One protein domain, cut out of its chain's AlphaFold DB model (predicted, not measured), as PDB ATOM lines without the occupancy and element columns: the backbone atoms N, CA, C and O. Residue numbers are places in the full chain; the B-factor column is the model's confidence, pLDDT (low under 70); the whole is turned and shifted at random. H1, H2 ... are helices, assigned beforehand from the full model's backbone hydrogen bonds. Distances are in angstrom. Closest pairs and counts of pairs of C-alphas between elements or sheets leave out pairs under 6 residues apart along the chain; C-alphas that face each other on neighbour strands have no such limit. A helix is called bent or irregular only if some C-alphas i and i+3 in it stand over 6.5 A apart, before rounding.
ATOM      1  N   GLY A  11     -27.386  41.809  26.203       96.31
ATOM      2  CA  GLY A  11     -27.952  40.482  25.947       96.31
ATOM      3  C   GLY A  11     -26.895  39.468  25.501       96.31
ATOM      4  O   GLY A  11     -26.926  38.305  25.903       96.31
ATOM      5  N   LEU A  12     -25.900  39.911  24.725       94.06
ATOM      6  CA  LEU A  12     -24.762  39.065  24.356       94.06
ATOM      7  C   LEU A  12     -23.854  38.802  25.566       94.06
ATOM      8  O   LEU A  12     -23.389  37.679  25.761       94.06
ATOM      9  N   ALA A  13     -23.626  39.816  26.404       92.56
ATOM     10  CA  ALA A  13     -22.827  39.675  27.617       92.56
ATOM     11  C   ALA A  13     -23.451  38.675  28.608       92.56
ATOM     12  O   ALA A  13     -22.732  37.882  29.221       92.56
ATOM     13  N   GLU A  14     -24.777  38.671  28.747       94.12
ATOM     14  CA  GLU A  14     -25.513  37.707  29.570       94.12
ATOM     15  C   GLU A  14     -25.361  36.277  29.051       94.12
ATOM     16  O   GLU A  14     -25.005  35.378  29.820       94.12
ATOM     17  N   GLN A  15     -25.542  36.071  27.745       94.25
ATOM     18  CA  GLN A  15     -25.362  34.759  27.120       94.25
ATOM     19  C   GLN A  15     -23.938  34.229  27.318       94.25
ATOM     20  O   GLN A  15     -23.747  33.069  27.689       94.25
ATOM     21  N   LEU A  16     -22.929  35.084  27.143       93.38
ATOM     22  CA  LEU A  16     -21.530  34.716  27.354       93.38
ATOM     23  C   LEU A  16     -21.237  34.380  28.819       93.38
ATOM     24  O   LEU A  16     -20.533  33.408  29.099       93.38
ATOM     25  N   ARG A  17     -21.794  35.139  29.771       91.62
ATOM     26  CA  ARG A  17     -21.664  34.817  31.199       91.62
ATOM     27  C   ARG A  17     -22.262  33.450  31.513       91.62
ATOM     28  O   ARG A  17     -21.571  32.650  32.146       91.62
ATOM     29  N   ALA A  18     -23.471  33.166  31.029       94.06
ATOM     30  CA  ALA A  18     -24.130  31.876  31.222       94.06
ATOM     31  C   ALA A  18     -23.314  30.720  30.616       94.06
ATOM     32  O   ALA A  18     -23.035  29.732  31.297       94.06
ATOM     33  N   ALA A  19     -22.848  30.873  29.373       94.06
ATOM     34  CA  ALA A  19     -22.042  29.865  28.683       94.06
ATOM     35  C   ALA A  19     -20.672  29.626  29.343       94.06
ATOM     36  O   ALA A  19     -20.152  28.511  29.325       94.06
ATOM     37  N   SER A  20     -20.085  30.665  29.940       93.75
ATOM     38  CA  SER A  20     -18.766  30.593  30.575       93.75
ATOM     39  C   SER A  20     -18.763  29.985  31.980       93.75
ATOM     40  O   SER A  20     -17.683  29.793  32.538       93.75
ATOM     41  N   GLN A  21     -19.936  29.729  32.577       92.31
ATOM     42  CA  GLN A  21     -20.071  29.238  33.958       92.31
ATOM     43  C   GLN A  21     -19.261  30.075  34.973       92.31
ATOM     44  O   GLN A  21     -18.631  29.550  35.888       92.31
ATOM     45  N   GLY A  22     -19.229  31.398  34.776       87.69
ATOM     46  CA  GLY A  22     -18.491  32.335  35.630       87.69
ATOM     47  C   GLY A  22     -17.017  32.549  35.260       87.69
ATOM     48  O   GLY A  22     -16.374  33.416  35.848       87.69
ATOM     49  N   LYS A  23     -16.477  31.840  34.259       93.00
ATOM     50  CA  LYS A  23     -15.080  31.969  33.800       93.00
ATOM     51  C   LYS A  23     -14.965  32.647  32.435       93.00
ATOM     52  O   LYS A  23     -14.382  32.111  31.491       93.00
ATOM     53  N   LEU A  24     -15.525  33.851  32.325       91.62
ATOM     54  CA  LEU A  24     -15.668  34.554  31.048       91.62
ATOM     55  C   LEU A  24     -14.336  34.770  30.314       91.62
ATOM     56  O   LEU A  24     -14.245  34.483  29.124       91.62
ATOM     57  N   SER A  25     -13.288  35.223  31.006       91.31
ATOM     58  CA  SER A  25     -11.986  35.479  30.376       91.31
ATOM     59  C   SER A  25     -11.364  34.213  29.779       91.31
ATOM     60  O   SER A  25     -10.900  34.239  28.644       91.31
ATOM     61  N   GLU A  26     -11.384  33.094  30.508       93.31
ATOM     62  CA  GLU A  26     -10.864  31.810  30.014       93.31
ATOM     63  C   GLU A  26     -11.678  31.307  28.819       93.31
ATOM     64  O   GLU A  26     -11.117  30.848  27.822       93.31
ATOM     65  N   TYR A  27     -13.003  31.444  28.901       94.50
ATOM     66  CA  TYR A  27     -13.918  31.069  27.834       94.50
ATOM     67  C   TYR A  27     -13.638  31.849  26.542       94.50
ATOM     68  O   TYR A  27     -13.481  31.240  25.482       94.50
ATOM     69  N   ILE A  28     -13.495  33.177  26.639       93.12
ATOM     70  CA  ILE A  28     -13.166  34.056  25.508       93.12
ATOM     71  C   ILE A  28     -11.794  33.691  24.931       93.12
ATOM     72  O   ILE A  28     -11.669  33.531  23.721       93.12
ATOM     73  N   VAL A  29     -10.769  33.500  25.770       93.69
ATOM     74  CA  VAL A  29      -9.418  33.140  25.303       93.69
ATOM     75  C   VAL A  29      -9.434  31.829  24.518       93.69
ATOM     76  O   VAL A  29      -8.802  31.736  23.466       93.69
ATOM     77  N   ARG A  30     -10.174  30.820  24.993       94.62
ATOM     78  CA  ARG A  30     -10.317  29.545  24.282       94.62
ATOM     79  C   ARG A  30     -11.030  29.723  22.943       94.62
ATOM     80  O   ARG A  30     -10.581  29.160  21.950       94.62
ATOM     81  N   ALA A  31     -12.116  30.495  22.920       94.50
ATOM     82  CA  ALA A  31     -12.878  30.757  21.704       94.50
ATOM     83  C   ALA A  31     -12.036  31.496  20.653       94.50
ATOM     84  O   ALA A  31     -11.978  31.059  19.510       94.50
ATOM     85  N   VAL A  32     -11.314  32.548  21.055       94.19
ATOM     86  CA  VAL A  32     -10.441  33.320  20.157       94.19
ATOM     87  C   VAL A  32      -9.312  32.455  19.606       94.19
ATOM     88  O   VAL A  32      -9.080  32.462  18.404       94.19
ATOM     89  N   ARG A  33      -8.634  31.663  20.448       95.50
ATOM     90  CA  ARG A  33      -7.574  30.754  19.975       95.50
ATOM     91  C   ARG A  33      -8.093  29.757  18.951       95.50
ATOM     92  O   ARG A  33      -7.440  29.535  17.941       95.50
ATOM     93  N   ARG A  34      -9.257  29.165  19.217       96.62
ATOM     94  CA  ARG A  34      -9.888  28.231  18.290       96.62
ATOM     95  C   ARG A  34     -10.210  28.911  16.960       96.62
ATOM     96  O   ARG A  34      -9.895  28.344  15.926       96.62
ATOM     97  N   GLN A  35     -10.788  30.110  17.004       96.38
ATOM     98  CA  GLN A  35     -11.129  30.867  15.802       96.38
ATOM     99  C   GLN A  35      -9.889  31.182  14.959       96.38
ATOM    100  O   GLN A  35      -9.905  30.931  13.764       96.38
ATOM    101  N   LEU A  36      -8.804  31.651  15.586       95.44
ATOM    102  CA  LEU A  36      -7.553  31.950  14.882       95.44
ATOM    103  C   LEU A  36      -6.968  30.708  14.200       95.44
ATOM    104  O   LEU A  36      -6.616  30.772  13.034       95.44
ATOM    105  N   VAL A  37      -6.941  29.566  14.891       95.75
ATOM    106  CA  VAL A  37      -6.468  28.307  14.293       95.75
ATOM    107  C   VAL A  37      -7.373  27.859  13.144       95.75
ATOM    108  O   VAL A  37      -6.878  27.405  12.120       95.75
ATOM    109  N   GLU A  38      -8.695  27.965  13.291       95.38
ATOM    110  CA  GLU A  38      -9.627  27.627  12.210       95.38
ATOM    111  C   GLU A  38      -9.440  28.537  10.988       95.38
ATOM    112  O   GLU A  38      -9.519  28.056   9.857       95.38
ATOM    113  N   ASP A  39      -9.164  29.823  11.199       94.88
ATOM    114  CA  ASP A  39      -8.897  30.771  10.120       94.88
ATOM    115  C   ASP A  39      -7.538  30.501   9.455       94.88
ATOM    116  O   ASP A  39      -7.473  30.456   8.228       94.88
ATOM    117  N   ASP A  40      -6.491  30.199  10.228       92.25
ATOM    118  CA  ASP A  40      -5.182  29.788   9.699       92.25
ATOM    119  C   ASP A  40      -5.295  28.511   8.851       92.25
ATOM    120  O   ASP A  40      -4.753  28.429   7.750       92.25
ATOM    121  N   LEU A  41      -6.056  27.515   9.318       90.62
ATOM    122  CA  LEU A  41      -6.296  26.280   8.568       90.62
ATOM    123  C   LEU A  41      -7.083  26.522   7.277       90.62
ATOM    124  O   LEU A  41      -6.827  25.862   6.270       90.62
ATOM    125  N   ARG A  42      -8.042  27.453   7.285       90.31
ATOM    126  CA  ARG A  42      -8.761  27.847   6.065       90.31
ATOM    127  C   ARG A  42      -7.828  28.521   5.074       90.31
ATOM    128  O   ARG A  42      -7.867  28.164   3.905       90.31
ATOM    129  N   LEU A  43      -6.968  29.424   5.541       88.81
ATOM    130  CA  LEU A  43      -5.960  30.065   4.697       88.81
ATOM    131  C   LEU A  43      -5.027  29.032   4.062       88.81
ATOM    132  O   LEU A  43      -4.793  29.101   2.865       88.81
ATOM    133  N   LEU A  44      -4.557  28.048   4.832       82.69
ATOM    134  CA  LEU A  44      -3.716  26.967   4.310       82.69
ATOM    135  C   LEU A  44      -4.437  26.087   3.286       82.69
ATOM    136  O   LEU A  44      -3.826  25.668   2.314       82.69
ATOM    137  N   ARG A  45      -5.728  25.807   3.487       81.12
ATOM    138  CA  ARG A  45      -6.538  25.056   2.516       81.12
ATOM    139  C   ARG A  45      -6.766  25.847   1.228       81.12
ATOM    140  O   ARG A  45      -6.844  25.258   0.157       81.12
ATOM    141  N   ASP A  46      -6.957  27.154   1.356       78.75
ATOM    142  CA  ASP A  46      -7.282  28.034   0.239       78.75
ATOM    143  C   ASP A  46      -6.008  28.552  -0.470       78.75
ATOM    144  O   ASP A  46      -6.108  29.223  -1.500       78.75
ATOM    145  N   LEU A  47      -4.813  28.227   0.047       74.38
ATOM    146  CA  LEU A  47      -3.554  28.410  -0.666       74.38
ATOM    147  C   LEU A  47      -3.541  27.476  -1.890       74.38
ATOM    148  O   LEU A  47      -3.826  26.287  -1.744       74.38
ATOM    149  N   PRO A  48      -3.220  27.981  -3.096       61.88
ATOM    150  CA  PRO A  48      -2.997  27.109  -4.243       61.88
ATOM    151  C   PRO A  48      -1.865  26.130  -3.916       61.88
ATOM    152  O   PRO A  48      -0.961  26.500  -3.169       61.88
ATOM    153  N   ASP A  49      -1.923  24.916  -4.476       67.31
ATOM    154  CA  ASP A  49      -0.849  23.923  -4.369       67.31
ATOM    155  C   ASP A  49       0.475  24.585  -4.759       67.31
ATOM    156  O   ASP A  49       0.751  24.816  -5.939       67.31
ATOM    157  N   ASP A  50       1.254  24.965  -3.751       65.81
ATOM    158  CA  ASP A  50       2.560  25.556  -3.948       65.81
ATOM    159  C   ASP A  50       3.501  24.388  -4.278       65.81
ATOM    160  O   ASP A  50       3.708  23.510  -3.428       65.81
ATOM    161  N   PRO A  51       4.017  24.302  -5.518       62.41
ATOM    162  CA  PRO A  51       4.841  23.177  -5.944       62.41
ATOM    163  C   PRO A  51       6.093  23.018  -5.070       62.41
ATOM    164  O   PRO A  51       6.579  21.898  -4.913       62.41
ATOM    165  N   ASP A  52       6.564  24.097  -4.435       65.25
ATOM    166  CA  ASP A  52       7.704  24.050  -3.520       65.25
ATOM    167  C   ASP A  52       7.342  23.363  -2.186       65.25
ATOM    168  O   ASP A  52       8.159  22.644  -1.612       65.25
ATOM    169  N   LEU A  53       6.099  23.496  -1.707       63.25
ATOM    170  CA  LEU A  53       5.600  22.769  -0.528       63.25
ATOM    171  C   LEU A  53       5.381  21.280  -0.818       63.25
ATOM    172  O   LEU A  53       5.640  20.442   0.048       63.25
ATOM    173  N   ALA A  54       4.936  20.944  -2.032       63.09
ATOM    174  CA  ALA A  54       4.808  19.557  -2.471       63.09
ATOM    175  C   ALA A  54       6.178  18.855  -2.523       63.09
ATOM    176  O   ALA A  54       6.312  17.745  -2.007       63.09
ATOM    177  N   ALA A  55       7.208  19.538  -3.038       64.56
ATOM    178  CA  ALA A  55       8.578  19.027  -3.073       64.56
ATOM    179  C   ALA A  55       9.161  18.790  -1.664       64.56
ATOM    180  O   ALA A  55       9.754  17.745  -1.404       64.56
ATOM    181  N   LEU A  56       8.922  19.707  -0.716       68.38
ATOM    182  CA  LEU A  56       9.345  19.540   0.684       68.38
ATOM    183  C   LEU A  56       8.619  18.383   1.395       68.38
ATOM    184  O   LEU A  56       9.186  17.744   2.283       68.38
ATOM    185  N   SER A  57       7.365  18.107   1.022       64.94
ATOM    186  CA  SER A  57       6.607  16.966   1.545       64.94
ATOM    187  C   SER A  57       7.130  15.627   1.016       64.94
ATOM    188  O   SER A  57       7.137  14.654   1.772       64.94
ATOM    189  N   GLU A  58       7.548  15.555  -0.251       61.12
ATOM    190  CA  GLU A  58       8.177  14.355  -0.820       61.12
ATOM    191  C   GLU A  58       9.543  14.087  -0.176       61.12
ATOM    192  O   GLU A  58       9.775  12.975   0.296       61.12
ATOM    193  N   GLU A  59      10.394  15.107  -0.020       61.31
ATOM    194  CA  GLU A  59      11.695  14.952   0.651       61.31
ATOM    195  C   GLU A  59      11.557  14.511   2.120       61.31
ATOM    196  O   GLU A  59      12.326  13.674   2.596       61.31
ATOM    197  N   ALA A  60      10.560  15.019   2.855       63.44
ATOM    198  CA  ALA A  60      10.302  14.608   4.238       63.44
ATOM    199  C   ALA A  60       9.762  13.168   4.343       63.44
ATOM    200  O   ALA A  60      10.071  12.446   5.299       63.44
ATOM    201  N   ALA A  61       8.959  12.735   3.368       63.44
ATOM    202  CA  ALA A  61       8.468  11.363   3.296       63.44
ATOM    203  C   ALA A  61       9.609  10.384   2.971       63.44
ATOM    204  O   ALA A  61       9.708   9.339   3.618       63.44
ATOM    205  N   GLU A  62      10.510  10.757   2.060       60.66
ATOM    206  CA  GLU A  62      11.709   9.983   1.718       60.66
ATOM    207  C   GLU A  62      12.733   9.946   2.862       60.66
ATOM    208  O   GLU A  62      13.321   8.897   3.113       60.66
ATOM    209  N   SER A  63      12.899  11.026   3.638       59.09
ATOM    210  CA  SER A  63      13.850  11.045   4.761       59.09
ATOM    211  C   SER A  63      13.380  10.261   5.996       59.09
ATOM    212  O   SER A  63      14.194   9.948   6.864       59.09
ATOM    213  N   SER A  64      12.075   9.986   6.127       61.06
ATOM    214  CA  SER A  64      11.520   9.146   7.205       61.06
ATOM    215  C   SER A  64      11.467   7.653   6.848       61.06
ATOM    216  O   SER A  64      11.221   6.810   7.716       61.06
ATOM    217  N   GLY A  65      11.718   7.319   5.580       65.06
ATOM    218  CA  GLY A  65      11.804   5.958   5.081       65.06
ATOM    219  C   GLY A  65      13.246   5.453   5.066       65.06
ATOM    220  O   GLY A  65      14.018   5.817   4.192       65.06
TER     221      GLY A  65
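This is residues 11 to 65 of the 67 residues of an uncharacterized protein of Mycobacteriaceae bacterium (UniProt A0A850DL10). Picture an open zigzag of three helices with no packed core: the long helix H2 makes the middle stroke, the short helix H1 turns off from its first end, and H3, beyond a tight link, stands free past its other end. H1 and H3 run much the same way at opposite ends of the zigzag, and H2 runs across between them. The printed part has 55 residues, with three named helices in the order H1, H2, H3 and no named strand; the class is all helix. The whole is extended, with a radius of gyration of the C-alphas of 19.4 A and spans of 53 by 25 by 11 A.

Start at the first printed residue and read residues 11 to 19, which are H1. After a tight link of 4 residues, look at residues 24 to 46, which are H2. H1 and H2 are close but not clearly touching, with 2 pairs of C-alphas within 8 A. Their closest C-alphas, those of Arg 17 and Leu 24, are 6.0 A apart. The lines of these two helices are about perpendicular, at 84 degrees, and their centres are 19.6 A apart. Past a second tight link of 4 residues you reach residues 51 to 63, which are H3. H3 is apart from H2, and it is apart from H1 too. In the backbones of H1, H2 and H3, every O i to N i+4 pair is within hydrogen-bond range.

Find C-alpha 11, of Gly 11, at (-27.952, 40.482, 25.947); from there H1 runs 12.5 A to the C-alpha of Ala 19. Next find C-alpha 24, of Leu 24, at (-15.668, 34.554, 31.048), where H2 begins. It is the longest helix, with 23 residues, and runs 32.6 A to C-alpha 46, of Asp 46, at (-7.282, 28.034, 0.239). H3 begins at Pro 51 and runs 18.5 A to C-alpha 63, of Ser 63, at (13.850, 11.045, 4.761). No helix is bent.

The two C-alphas farthest apart are those of Gly 11 and Gly 65, the first and last printed residues, at 56.6 A. Look along residues 29 to 65, of which 29 to 46 belong to H2 and 51 to 63 belong to H3: this stretch stands free. The printed part has no cut, and both links between helices are tight. In the B-factor column the mean pLDDT of the printed part is 82.6, but residues 48 to 65 are under 70, and the model's confidence is low there; the mean for H3 is 63.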